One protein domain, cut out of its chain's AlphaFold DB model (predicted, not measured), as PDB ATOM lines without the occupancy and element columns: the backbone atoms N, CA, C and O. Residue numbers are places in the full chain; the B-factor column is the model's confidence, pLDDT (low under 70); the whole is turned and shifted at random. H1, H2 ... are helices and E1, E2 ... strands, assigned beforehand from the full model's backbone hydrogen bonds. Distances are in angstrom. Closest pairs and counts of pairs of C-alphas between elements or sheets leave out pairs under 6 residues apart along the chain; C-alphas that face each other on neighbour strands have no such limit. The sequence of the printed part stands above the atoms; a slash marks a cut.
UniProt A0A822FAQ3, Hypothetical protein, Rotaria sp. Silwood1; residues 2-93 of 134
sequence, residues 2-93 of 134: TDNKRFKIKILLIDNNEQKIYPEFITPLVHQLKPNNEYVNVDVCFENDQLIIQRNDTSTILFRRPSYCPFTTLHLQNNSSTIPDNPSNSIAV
ATOM      1  N   THR A   2     -49.782 -17.001  -8.731       35.00
ATOM      2  CA  THR A   2     -48.525 -16.247  -8.745       35.00
ATOM      3  C   THR A   2     -48.402 -15.527 -10.077       35.00
ATOM      4  O   THR A   2     -48.432 -16.168 -11.129       35.00
ATOM      5  N   ASP A   3     -48.293 -14.203 -10.012       36.16
ATOM      6  CA  ASP A   3     -47.973 -13.335 -11.138       36.16
ATOM      7  C   ASP A   3     -46.650 -13.776 -11.764       36.16
ATOM      8  O   ASP A   3     -45.562 -13.476 -11.275       36.16
ATOM      9  N   ASN A   4     -46.753 -14.528 -12.858       36.56
ATOM     10  CA  ASN A   4     -45.630 -14.935 -13.689       36.56
ATOM     11  C   ASN A   4     -45.186 -13.715 -14.507       36.56
ATOM     12  O   ASN A   4     -45.457 -13.604 -15.706       36.56
ATOM     13  N   LYS A   5     -44.537 -12.757 -13.841       40.75
ATOM     14  CA  LYS A   5     -43.799 -11.687 -14.508       40.75
ATOM     15  C   LYS A   5     -42.637 -12.368 -15.231       40.75
ATOM     16  O   LYS A   5     -41.591 -12.618 -14.655       40.75
ATOM     17  N   ARG A   6     -42.852 -12.770 -16.486       49.22
ATOM     18  CA  ARG A   6     -41.760 -13.182 -17.373       49.22
ATOM     19  C   ARG A   6     -40.894 -11.951 -17.593       49.22
ATOM     20  O   ARG A   6     -41.248 -11.088 -18.395       49.22
ATOM     21  N   PHE A   7     -39.813 -11.866 -16.836       54.47
ATOM     22  CA  PHE A   7     -38.729 -10.929 -17.065       54.47
ATOM     23  C   PHE A   7     -38.170 -11.196 -18.472       54.47
ATOM     24  O   PHE A   7     -38.019 -12.351 -18.879       54.47
ATOM     25  N   LYS A   8     -38.019 -10.143 -19.282       70.62
ATOM     26  CA  LYS A   8     -37.638 -10.248 -20.698       70.62
ATOM     27  C   LYS A   8     -36.314  -9.520 -20.895       70.62
ATOM     28  O   LYS A   8     -36.294  -8.293 -20.818       70.62
ATOM     29  N   ILE A   9     -35.258 -10.276 -21.201       82.69
ATOM     30  CA  ILE A   9     -34.004  -9.734 -21.735       82.69
ATOM     31  C   ILE A   9     -34.334  -8.836 -22.929       82.69
ATOM     32  O   ILE A   9     -35.061  -9.241 -23.844       82.69
ATOM     33  N   LYS A  10     -33.836  -7.600 -22.905       88.31
ATOM     34  CA  LYS A  10     -34.067  -6.641 -23.988       88.31
ATOM     35  C   LYS A  10     -33.105  -6.942 -25.124       88.31
ATOM     36  O   LYS A  10     -31.936  -7.213 -24.890       88.31
ATOM     37  N   ILE A  11     -33.584  -6.850 -26.355       91.75
ATOM     38  CA  ILE A  11     -32.738  -7.001 -27.538       91.75
ATOM     39  C   ILE A  11     -32.716  -5.664 -28.262       91.75
ATOM     40  O   ILE A  11     -33.768  -5.068 -28.496       91.75
ATOM     41  N   LEU A  12     -31.522  -5.192 -28.595       94.00
ATOM     42  CA  LEU A  12     -31.299  -3.993 -29.386       94.00
ATOM     43  C   LEU A  12     -30.451  -4.352 -30.599       94.00
ATOM     44  O   LEU A  12     -29.358  -4.896 -30.461       94.00
ATOM     45  N   LEU A  13     -30.957  -4.034 -31.783       95.56
ATOM     46  CA  LEU A  13     -30.215  -4.156 -33.027       95.56
ATOM     47  C   LEU A  13     -29.656  -2.779 -33.404       95.56
ATOM     48  O   LEU A  13     -30.342  -1.771 -33.232       95.56
ATOM     49  N   ILE A  14     -28.425  -2.724 -33.902       95.56
ATOM     50  CA  ILE A  14     -27.808  -1.494 -34.419       95.56
ATOM     51  C   ILE A  14     -27.359  -1.761 -35.854       95.56
ATOM     52  O   ILE A  14     -26.603  -2.702 -36.096       95.56
ATOM     53  N   ASP A  15     -27.854  -0.982 -36.815       92.25
ATOM     54  CA  ASP A  15     -27.478  -1.130 -38.225       92.25
ATOM     55  C   ASP A  15     -26.119  -0.464 -38.548       92.25
ATOM     56  O   ASP A  15     -25.449   0.091 -37.679       92.25
ATOM     57  N   ASN A  16     -25.702  -0.504 -39.819       87.56
ATOM     58  CA  ASN A  16     -24.454   0.136 -40.264       87.56
ATOM     59  C   ASN A  16     -24.467   1.673 -40.166       87.56
ATOM     60  O   ASN A  16     -23.407   2.282 -40.263       87.56
ATOM     61  N   ASN A  17     -25.638   2.293 -40.030       88.62
ATOM     62  CA  ASN A  17     -25.797   3.740 -39.898       88.62
ATOM     63  C   ASN A  17     -25.911   4.161 -38.423       88.62
ATOM     64  O   ASN A  17     -26.355   5.273 -38.140       88.62
ATOM     65  N   GLU A  18     -25.569   3.263 -37.491       89.19
ATOM     66  CA  GLU A  18     -25.733   3.434 -36.043       89.19
ATOM     67  C   GLU A  18     -27.195   3.652 -35.604       89.19
ATOM     68  O   GLU A  18     -27.481   4.120 -34.498       89.19
ATOM     69  N   GLN A  19     -28.158   3.269 -36.449       91.69
ATOM     70  CA  GLN A  19     -29.569   3.362 -36.130       91.69
ATOM     71  C   GLN A  19     -29.966   2.244 -35.166       91.69
ATOM     72  O   GLN A  19     -29.800   1.055 -35.438       91.69
ATOM     73  N   LYS A  20     -30.564   2.645 -34.042       93.69
ATOM     74  CA  LYS A  20     -31.140   1.742 -33.044       93.69
ATOM     75  C   LYS A  20     -32.475   1.183 -33.532       93.69
ATOM     76  O   LYS A  20     -33.410   1.941 -33.784       93.69
ATOM     77  N   ILE A  21     -32.569  -0.139 -33.606       92.38
ATOM     78  CA  ILE A  21     -33.741  -0.887 -34.059       92.38
ATOM     79  C   ILE A  21     -34.194  -1.806 -32.920       92.38
ATOM     80  O   ILE A  21     -33.441  -2.653 -32.433       92.38
ATOM     81  N   TYR A  22     -35.446  -1.643 -32.496       90.19
ATOM     82  CA  TYR A  22     -36.088  -2.570 -31.567       90.19
ATOM     83  C   TYR A  22     -36.735  -3.697 -32.370       90.19
ATOM     84  O   TYR A  22     -37.544  -3.409 -33.253       90.19
ATOM     85  N   PRO A  23     -36.379  -4.962 -32.108       88.62
ATOM     86  CA  PRO A  23     -36.718  -6.025 -33.024       88.62
ATOM     87  C   PRO A  23     -38.193  -6.404 -32.988       88.62
ATOM     88  O   PRO A  23     -38.766  -6.676 -31.932       88.62
ATOM     89  N   GLU A  24     -38.777  -6.525 -34.174       84.88
ATOM     90  CA  GLU A  24     -40.118  -7.075 -34.343       84.88
ATOM     91  C   GLU A  24     -40.097  -8.605 -34.318       84.88
ATOM     92  O   GLU A  24     -39.256  -9.238 -34.958       84.88
ATOM     93  N   PHE A  25     -41.067  -9.217 -33.636       84.31
ATOM     94  CA  PHE A  25     -41.170 -10.677 -33.532       84.31
ATOM     95  C   PHE A  25     -41.415 -11.367 -34.885       84.31
ATOM     96  O   PHE A  25     -41.004 -12.505 -35.083       84.31
ATOM     97  N   ILE A  26     -42.096 -10.692 -35.815       84.19
ATOM     98  CA  ILE A  26     -42.586 -11.283 -37.072       84.19
ATOM     99  C   ILE A  26     -41.568 -11.221 -38.218       84.19
ATOM    100  O   ILE A  26     -41.762 -11.869 -39.245       84.19
ATOM    101  N   THR A  27     -40.485 -10.465 -38.036       87.00
ATOM    102  CA  THR A  27     -39.469 -10.220 -39.060       87.00
ATOM    103  C   THR A  27     -38.159 -10.884 -38.636       87.00
ATOM    104  O   THR A  27     -37.706 -10.658 -37.512       87.00
ATOM    105  N   PRO A  28     -37.491 -11.674 -39.501       90.94
ATOM    106  CA  PRO A  28     -36.205 -12.273 -39.155       90.94
ATOM    107  C   PRO A  28     -35.192 -11.213 -38.705       90.94
ATOM    108  O   PRO A  28     -34.936 -10.262 -39.436       90.94
ATOM    109  N   LEU A  29     -34.561 -11.399 -37.542       92.50
ATOM    110  CA  LEU A  29     -33.623 -10.415 -36.972       92.50
ATOM    111  C   LEU A  29     -32.481 -10.049 -37.928       92.50
ATOM    112  O   LEU A  29     -32.119  -8.885 -38.056       92.50
ATOM    113  N   VAL A  30     -31.957 -11.036 -38.662       94.06
ATOM    114  CA  VAL A  30     -30.920 -10.814 -39.682       94.06
ATOM    115  C   VAL A  30     -31.408  -9.871 -40.787       94.06
ATOM    116  O   VAL A  30     -30.648  -9.018 -41.232       94.06
ATOM    117  N   HIS A  31     -32.674  -9.978 -41.208       91.81
ATOM    118  CA  HIS A  31     -33.247  -9.105 -42.240       91.81
ATOM    119  C   HIS A  31     -33.404  -7.663 -41.767       91.81
ATOM    120  O   HIS A  31     -33.278  -6.760 -42.587       91.81
ATOM    121  N   GLN A  32     -33.603  -7.448 -40.466       91.19
ATOM    122  CA  GLN A  32     -33.671  -6.106 -39.881       91.19
ATOM    123  C   GLN A  32     -32.300  -5.400 -39.898       91.19
ATOM    124  O   GLN A  32     -32.246  -4.186 -40.034       91.19
ATOM    125  N   LEU A  33     -31.192  -6.152 -39.826       93.50
ATOM    126  CA  LEU A  33     -29.822  -5.617 -39.935       93.50
ATOM    127  C   LEU A  33     -29.311  -5.540 -41.383       93.50
ATOM    128  O   LEU A  33     -28.521  -4.660 -41.749       93.50
ATOM    129  N   LYS A  34     -29.701  -6.513 -42.210       91.75
ATOM    130  CA  LYS A  34     -29.279  -6.631 -43.604       91.75
ATOM    131  C   LYS A  34     -30.379  -7.327 -44.422       91.75
ATOM    132  O   LYS A  34     -30.438  -8.563 -44.445       91.75
ATOM    133  N   PRO A  35     -31.246  -6.560 -45.108       88.81
ATOM    134  CA  PRO A  35     -32.377  -7.106 -45.854       88.81
ATOM    135  C   PRO A  35     -31.967  -8.196 -46.849       88.81
ATOM    136  O   PRO A  35     -30.900  -8.127 -47.458       88.81
ATOM    137  N   ASN A  36     -32.830  -9.204 -47.010       84.31
ATOM    138  CA  ASN A  36     -32.681 -10.328 -47.945       84.31
ATOM    139  C   ASN A  36     -31.461 -11.244 -47.748       84.31
ATOM    140  O   ASN A  36     -31.299 -12.192 -48.512       84.31
ATOM    141  N   ASN A  37     -30.656 -11.055 -46.701       89.88
ATOM    142  CA  ASN A  37     -29.525 -11.934 -46.410       89.88
ATOM    143  C   ASN A  37     -29.853 -12.990 -45.351       89.88
ATOM    144  O   ASN A  37     -30.747 -12.831 -44.519       89.88
ATOM    145  N   GLU A  38     -29.143 -14.116 -45.394       92.88
ATOM    146  CA  GLU A  38     -29.283 -15.181 -44.389       92.88
ATOM    147  C   GLU A  38     -28.347 -14.989 -43.197       92.88
ATOM    148  O   GLU A  38     -28.579 -15.545 -42.121       92.88
ATOM    149  N   TYR A  39     -27.304 -14.184 -43.390       95.31
ATOM    150  CA  TYR A  39     -26.293 -13.890 -42.394       95.31
ATOM    151  C   TYR A  39     -25.788 -12.452 -42.501       95.31
ATOM    152  O   TYR A  39     -25.913 -11.794 -43.539       95.31
ATOM    153  N   VAL A  40     -25.190 -11.987 -41.411       96.44
ATOM    154  CA  VAL A  40     -24.507 -10.704 -41.307       96.44
ATOM    155  C   VAL A  40     -23.421 -10.792 -40.231       96.44
ATOM    156  O   VAL A  40     -23.593 -11.496 -39.238       96.44
ATOM    157  N   ASN A  41     -22.295 -10.117 -40.442       97.06
ATOM    158  CA  ASN A  41     -21.241 -10.002 -39.438       97.06
ATOM    159  C   ASN A  41     -21.629  -8.929 -38.414       97.06
ATOM    160  O   ASN A  41     -22.169  -7.877 -38.781       97.06
ATOM    161  N   VAL A  42     -21.420  -9.222 -37.133       97.44
ATOM    162  CA  VAL A  42     -21.894  -8.381 -36.030       97.44
ATOM    163  C   VAL A  42     -20.884  -8.311 -34.903       97.44
ATOM    164  O   VAL A  42     -20.140  -9.255 -34.691       97.44
ATOM    165  N   ASP A  43     -20.933  -7.245 -34.124       96.81
ATOM    166  CA  ASP A  43     -20.433  -7.244 -32.758       96.81
ATOM    167  C   ASP A  43     -21.595  -7.513 -31.804       96.81
ATOM    168  O   ASP A  43     -22.740  -7.116 -32.050       96.81
ATOM    169  N   VAL A  44     -21.311  -8.235 -30.724       95.25
ATOM    170  CA  VAL A  44     -22.314  -8.626 -29.732       95.25
ATOM    171  C   VAL A  44     -21.842  -8.178 -28.363       95.25
ATOM    172  O   VAL A  44     -20.705  -8.443 -27.980       95.25
ATOM    173  N   CYS A  45     -22.730  -7.523 -27.627       94.06
ATOM    174  CA  CYS A  45     -22.501  -7.124 -26.248       94.06
ATOM    175  C   CYS A  45     -23.722  -7.495 -25.405       94.06
ATOM    176  O   CYS A  45     -24.857  -7.338 -25.859       94.06
ATOM    177  N   PHE A  46     -23.502  -8.003 -24.195       91.88
ATOM    178  CA  PHE A  46     -24.560  -8.255 -23.225       91.88
ATOM    179  C   PHE A  46     -24.245  -7.482 -21.946       91.88
ATOM    180  O   PHE A  46     -23.270  -7.782 -21.264       91.88
ATOM    181  N   GLU A  47     -25.050  -6.465 -21.649       89.44
ATOM    182  CA  GLU A  47     -24.872  -5.593 -20.486       89.44
ATOM    183  C   GLU A  47     -26.237  -5.207 -19.915       89.44
ATOM    184  O   GLU A  47     -27.146  -4.859 -20.667       89.44
ATOM    185  N   ASN A  48     -26.382  -5.214 -18.585       87.25
ATOM    186  CA  ASN A  48     -27.594  -4.759 -17.882       87.25
ATOM    187  C   ASN A  48     -28.895  -5.393 -18.425       87.25
ATOM    188  O   ASN A  48     -29.849  -4.682 -18.759       87.25
ATOM    189  N   ASP A  49     -28.907  -6.723 -18.574       88.19
ATOM    190  CA  ASP A  49     -30.041  -7.498 -19.105       88.19
ATOM    191  C   ASP A  49     -30.472  -7.090 -20.527       88.19
ATOM    192  O   ASP A  49     -31.624  -7.281 -20.949       88.19
ATOM    193  N   GLN A  50     -29.538  -6.513 -21.287       90.62
ATOM    194  CA  GLN A  50     -29.729  -6.099 -22.665       90.62
ATOM    195  C   GLN A  50     -28.688  -6.745 -23.580       90.62
ATOM    196  O   GLN A  50     -27.487  -6.519 -23.455       90.62
ATOM    197  N   LEU A  51     -29.171  -7.510 -24.559       93.94
ATOM    198  CA  LEU A  51     -28.376  -8.018 -25.669       93.94
ATOM    199  C   LEU A  51     -28.357  -6.988 -26.800       93.94
ATOM    200  O   LEU A  51     -29.389  -6.693 -27.407       93.94
ATOM    201  N   ILE A  52     -27.176  -6.472 -27.106       95.19
ATOM    202  CA  ILE A  52     -26.917  -5.542 -28.199       95.19
ATOM    203  C   ILE A  52     -26.242  -6.313 -29.330       95.19
ATOM    204  O   ILE A  52     -25.205  -6.941 -29.131       95.19
ATOM    205  N   ILE A  53     -26.835  -6.261 -30.521       96.62
ATOM    206  CA  ILE A  53     -26.291  -6.854 -31.744       96.62
ATOM    207  C   ILE A  53     -26.081  -5.724 -32.744       96.62
ATOM    208  O   ILE A  53     -27.041  -5.186 -33.299       96.62
ATOM    209  N   GLN A  54     -24.825  -5.365 -32.975       96.56
ATOM    210  CA  GLN A  54     -24.450  -4.288 -33.878       96.56
ATOM    211  C   GLN A  54     -23.889  -4.858 -35.167       96.56
ATOM    212  O   GLN A  54     -22.984  -5.681 -35.139       96.56
ATOM    213  N   ARG A  55     -24.388  -4.410 -36.317       95.81
ATOM    214  CA  ARG A  55     -23.809  -4.790 -37.598       95.81
ATOM    215  C   ARG A  55     -22.392  -4.234 -37.710       95.81
ATOM    216  O   ARG A  55     -22.167  -3.038 -37.570       95.81
ATOM    217  N   ASN A  56     -21.457  -5.124 -38.012       95.00
ATOM    218  CA  ASN A  56     -20.086  -4.776 -38.320       95.00
ATOM    219  C   ASN A  56     -19.578  -5.754 -39.382       95.00
ATOM    220  O   ASN A  56     -19.224  -6.891 -39.075       95.00
ATOM    221  N   ASP A  57     -19.525  -5.300 -40.638       92.12
ATOM    222  CA  ASP A  57     -19.110  -6.130 -41.777       92.12
ATOM    223  C   ASP A  57     -17.637  -6.616 -41.664       92.12
ATOM    224  O   ASP A  57     -17.240  -7.517 -42.399       92.12
ATOM    225  N   THR A  58     -16.837  -6.070 -40.734       94.06
ATOM    226  CA  THR A  58     -15.451  -6.507 -40.452       94.06
ATOM    227  C   THR A  58     -15.318  -7.489 -39.283       94.06
ATOM    228  O   THR A  58     -14.253  -8.080 -39.109       94.06
ATOM    229  N   SER A  59     -16.375  -7.686 -38.491       95.25
ATOM    230  CA  SER A  59     -16.338  -8.572 -37.323       95.25
ATOM    231  C   SER A  59     -16.259 -10.046 -37.719       95.25
ATOM    232  O   SER A  59     -16.728 -10.450 -38.784       95.25
ATOM    233  N   THR A  60     -15.702 -10.890 -36.854       95.12
ATOM    234  CA  THR A  60     -15.622 -12.343 -37.082       95.12
ATOM    235  C   THR A  60     -16.865 -13.095 -36.608       95.12
ATOM    236  O   THR A  60     -17.029 -14.269 -36.942       95.12
ATOM    237  N   ILE A  61     -17.740 -12.456 -35.824       96.81
ATOM    238  CA  ILE A  61     -18.945 -13.100 -35.297       96.81
ATOM    239  C   ILE A  61     -20.031 -13.078 -36.374       96.81
ATOM    240  O   ILE A  61     -20.476 -12.026 -36.834       96.81
ATOM    241  N   LEU A  62     -20.468 -14.271 -36.775       96.69
ATOM    242  CA  LEU A  62     -21.486 -14.454 -37.801       96.69
ATOM    243  C   LEU A  62     -22.869 -14.618 -37.165       96.69
ATOM    244  O   LEU A  62     -23.180 -15.661 -36.589       96.69
ATOM    245  N   PHE A  63     -23.736 -13.626 -37.340       96.62
ATOM    246  CA  PHE A  63     -25.141 -13.740 -36.971       96.62
ATOM    247  C   PHE A  63     -25.945 -14.291 -38.145       96.62
ATOM    248  O   PHE A  63     -26.019 -13.676 -39.209       96.62
ATOM    249  N   ARG A  64     -26.533 -15.478 -37.972       96.00
ATOM    250  CA  ARG A  64     -27.151 -16.242 -39.062       96.00
ATOM    251  C   ARG A  64     -28.501 -16.815 -38.657       96.00
ATOM    252  O   ARG A  64     -28.663 -17.331 -37.554       96.00
ATOM    253  N   ARG A  65     -29.438 -16.823 -39.605       93.81
ATOM    254  CA  ARG A  65     -30.669 -17.618 -39.525       93.81
ATOM    255  C   ARG A  65     -30.555 -18.895 -40.371       93.81
ATOM    256  O   ARG A  65     -29.856 -18.894 -41.383       93.81
ATOM    257  N   PRO A  66     -31.277 -19.972 -40.032       92.62
ATOM    258  CA  PRO A  66     -31.455 -21.095 -40.947       92.62
ATOM    259  C   PRO A  66     -32.144 -20.659 -42.252       92.62
ATOM    260  O   PRO A  66     -32.978 -19.744 -42.243       92.62
ATOM    261  N   SER A  67     -31.853 -21.346 -43.359       90.00
ATOM    262  CA  SER A  67     -32.498 -21.101 -44.660       90.00
ATOM    263  C   SER A  67     -34.002 -21.390 -44.626       90.00
ATOM    264  O   SER A  67     -34.791 -20.674 -45.233       90.00
ATOM    265  N   TYR A  68     -34.414 -22.368 -43.817       90.12
ATOM    266  CA  TYR A  68     -35.806 -22.758 -43.570       90.12
ATOM    267  C   TYR A  68     -36.476 -21.977 -42.421       90.12
ATOM    268  O   TYR A  68     -37.412 -22.470 -41.791       90.12
ATOM    269  N   CYS A  69     -35.992 -20.773 -42.092       89.50
ATOM    270  CA  CYS A  69     -36.582 -19.949 -41.035       89.50
ATOM    271  C   CYS A  69     -38.059 -19.622 -41.351       89.50
ATOM    272  O   CYS A  69     -38.326 -18.983 -42.371       89.50
ATOM    273  N   PRO A  70     -39.024 -19.971 -40.475       88.50
ATOM    274  CA  PRO A  70     -40.445 -19.742 -40.749       88.50
ATOM    275  C   PRO A  70     -40.784 -18.249 -40.850       88.50
ATOM    276  O   PRO A  70     -41.664 -17.859 -41.615       88.50
ATOM    277  N   PHE A  71     -40.040 -17.395 -40.139       87.00
ATOM    278  CA  PHE A  71     -40.227 -15.946 -40.181       87.00
ATOM    279  C   PHE A  71     -39.884 -15.333 -41.541       87.00
ATOM    280  O   PHE A  71     -40.379 -14.260 -41.857       87.00
ATOM    281  N   THR A  72     -39.088 -16.004 -42.382       84.19
ATOM    282  CA  THR A  72     -38.826 -15.528 -43.747       84.19
ATOM    283  C   THR A  72     -40.089 -15.594 -44.601       84.19
ATOM    284  O   THR A  72     -40.421 -14.625 -45.275       84.19
ATOM    285  N   THR A  73     -40.836 -16.698 -44.533       79.56
ATOM    286  CA  THR A  73     -42.121 -16.828 -45.236       79.56
ATOM    287  C   THR A  73     -43.179 -15.908 -44.632       79.56
ATOM    288  O   THR A  73     -43.891 -15.240 -45.377       79.56
ATOM    289  N   LEU A  74     -43.244 -15.820 -43.297       78.06
ATOM    290  CA  LEU A  74     -44.192 -14.940 -42.604       78.06
ATOM    291  C   LEU A  74     -43.978 -13.465 -42.961       78.06
ATOM    292  O   LEU A  74     -44.949 -12.772 -43.244       78.06
ATOM    293  N   HIS A  75     -42.729 -12.997 -43.018       76.56
ATOM    294  CA  HIS A  75     -42.407 -11.625 -43.412       76.56
ATOM    295  C   HIS A  75     -42.892 -11.299 -44.836       76.56
ATOM    296  O   HIS A  75     -43.464 -10.239 -45.065       76.56
ATOM    297  N   LEU A  76     -42.742 -12.235 -45.781       72.81
ATOM    298  CA  LEU A  76     -43.223 -12.056 -47.157       72.81
ATOM    299  C   LEU A  76     -44.760 -12.023 -47.252       72.81
ATOM    300  O   LEU A  76     -45.310 -11.300 -48.085       72.81
ATOM    301  N   GLN A  77     -45.448 -12.794 -46.406       69.38
ATOM    302  CA  GLN A  77     -46.911 -12.904 -46.390       69.38
ATOM    303  C   GLN A  77     -47.600 -11.750 -45.641       69.38
ATOM    304  O   GLN A  77     -48.690 -11.340 -46.032       69.38
ATOM    305  N   ASN A  78     -46.967 -11.195 -44.604       61.75
ATOM    306  CA  ASN A  78     -47.558 -10.194 -43.708       61.75
ATOM    307  C   ASN A  78     -47.591  -8.753 -44.240       61.75
ATOM    308  O   ASN A  78     -47.936  -7.845 -43.488       61.75
ATOM    309  N   ASN A  79     -47.342  -8.518 -45.530       55.78
ATOM    310  CA  ASN A  79     -47.491  -7.186 -46.136       55.78
ATOM    311  C   ASN A  79     -48.935  -6.618 -46.080       55.78
ATOM    312  O   ASN A  79     -49.177  -5.532 -46.602       55.78
ATOM    313  N   SER A  80     -49.910  -7.319 -45.475       52.97
ATOM    314  CA  SER A  80     -51.306  -6.868 -45.382       52.97
ATOM    315  C   SER A  80     -52.042  -7.150 -44.061       52.97
ATOM    316  O   SER A  80     -53.226  -6.833 -43.971       52.97
ATOM    317  N   SER A  81     -51.423  -7.739 -43.029       53.81
ATOM    318  CA  SER A  81     -52.139  -8.070 -41.777       53.81
ATOM    319  C   SER A  81     -51.280  -7.816 -40.541       53.81
ATOM    320  O   SER A  81     -50.277  -8.492 -40.319       53.81
ATOM    321  N   THR A  82     -51.686  -6.860 -39.704       56.47
ATOM    322  CA  THR A  82     -51.097  -6.657 -38.379       56.47
ATOM    323  C   THR A  82     -51.436  -7.862 -37.500       56.47
ATOM    324  O   THR A  82     -52.598  -8.113 -37.184       56.47
ATOM    325  N   ILE A  83     -50.428  -8.655 -37.126       60.50
ATOM    326  CA  ILE A  83     -50.620  -9.705 -36.120       60.50
ATOM    327  C   ILE A  83     -50.952  -8.993 -34.802       60.50
ATOM    328  O   ILE A  83     -50.180  -8.122 -34.399       60.50
ATOM    329  N   PRO A  84     -52.075  -9.316 -34.136       57.81
ATOM    330  CA  PRO A  84     -52.427  -8.671 -32.881       57.81
ATOM    331  C   PRO A  84     -51.319  -8.877 -31.846       57.81
ATOM    332  O   PRO A  84     -50.764  -9.976 -31.728       57.81
ATOM    333  N   ASP A  85     -51.020  -7.813 -31.099       59.34
ATOM    334  CA  ASP A  85     -50.043  -7.818 -30.013       59.34
ATOM    335  C   ASP A  85     -50.441  -8.851 -28.958       59.34
ATOM    336  O   ASP A  85     -51.271  -8.617 -28.079       59.34
ATOM    337  N   ASN A  86     -49.852 -10.040 -29.063       65.56
ATOM    338  CA  ASN A  86     -49.994 -11.087 -28.074       65.56
ATOM    339  C   ASN A  86     -48.791 -11.014 -27.122       65.56
ATOM    340  O   ASN A  86     -47.653 -11.060 -27.593       65.56
ATOM    341  N   PRO A  87     -48.982 -10.969 -25.790       56.75
ATOM    342  CA  PRO A  87     -47.881 -11.000 -24.826       56.75
ATOM    343  C   PRO A  87     -46.932 -12.210 -24.974       56.75
ATOM    344  O   PRO A  87     -45.798 -12.148 -24.482       56.75
ATOM    345  N   SER A  88     -47.356 -13.281 -25.667       63.22
ATOM    346  CA  SER A  88     -46.508 -14.423 -26.042       63.22
ATOM    347  C   SER A  88     -45.560 -14.177 -27.222       63.22
ATOM    348  O   SER A  88     -44.643 -14.973 -27.414       63.22
ATOM    349  N   ASN A  89     -45.755 -13.114 -28.005       71.88
ATOM    350  CA  ASN A  89     -44.892 -12.736 -29.126       71.88
ATOM    351  C   ASN A  89     -43.643 -12.034 -28.581       71.88
ATOM    352  O   ASN A  89     -43.488 -10.819 -28.668       71.88
ATOM    353  N   SER A  90     -42.768 -12.800 -27.935       78.19
ATOM    354  CA  SER A  90     -41.483 -12.314 -27.439       78.19
ATOM    355  C   SER A  90     -40.339 -13.118 -28.010       78.19
ATOM    356  O   SER A  90     -40.412 -14.342 -28.100       78.19
ATOM    357  N   ILE A  91     -39.257 -12.418 -28.313       86.94
ATOM    358  CA  ILE A  91     -37.987 -13.033 -28.662       86.94
ATOM    359  C   ILE A  91     -37.288 -13.389 -27.349       86.94
ATOM    360  O   ILE A  91     -37.088 -12.527 -26.498       86.94
ATOM    361  N   ALA A  92     -36.980 -14.670 -27.164       88.12
ATOM    362  CA  ALA A  92     -36.200 -15.145 -26.028       88.12
ATOM    363  C   ALA A  92     -34.715 -15.194 -26.403       88.12
ATOM    364  O   ALA A  92     -34.377 -15.513 -27.545       88.12
ATOM    365  N   VAL A  93     -33.846 -14.923 -25.432       90.06
ATOM    366  CA  VAL A  93     -32.396 -15.072 -25.572       90.06
ATOM    367  C   VAL A  93     -31.968 -16.342 -24.849       90.06
ATOM    368  O   VAL A  93     -32.423 -16.622 -23.741       90.06
TER     369      VAL A  93
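This is residues 2 to 93 of the 134 residues of the protein "Hypothetical protein" of Rotaria sp. Silwood1 (UniProt A0A822FAQ3). Look for one strongly twisted sheet, E1 E3 E2 E4, with the short helix H1 packed on it and H2 farther out, past H1. Of 92 printed residues, under half are in named elements, which run E1 H1 E2 E3 E4 H2; the sheet is mixed, as is the class, helices and strands. The whole is compact, with a radius of gyration of the C-alphas of 14.2 A, and spans 45 by 35 by 23 A.

Start at E2, residues 39 to 47, which bends by 56 degrees at residue 42. E3, residues 50 to 55, forms an antiparallel hairpin with it; N 43 and O 54 are 2.8 A apart. E4, residues 61 to 64, is antiparallel to E2, with N 40 and O 63 at 2.9 A. E1, residues 10 to 14, is parallel to E3, with N 12 and O 51 at 2.9 A. H1, residues 29 to 33, is on the sheet at a height of 5.8 A, over none of its strands; its closest C-alphas to E2 are Val 30 and Tyr 39, 6.2 A. H2, residues 70 to 77, is near H1 but not on the sheet. In H1 and H2 every O i to N i+4 pair is within hydrogen-bond range.

Find C-alpha 10 at (-34.067, -6.641, -23.988), where E1 begins. E2 measures 23.5 A from first to last C-alpha, E3 16.1 A. H2 ends at C-alpha 77, (-46.911, -12.904, -46.390).

The C-alphas farthest apart, Thr 2 and Thr 58, are 46.8 A apart. The printed part has no cut; the E1 to H1 link is long, with 14 residues. Confidence is under 70 at residues 2 to 7 and 77 to 88.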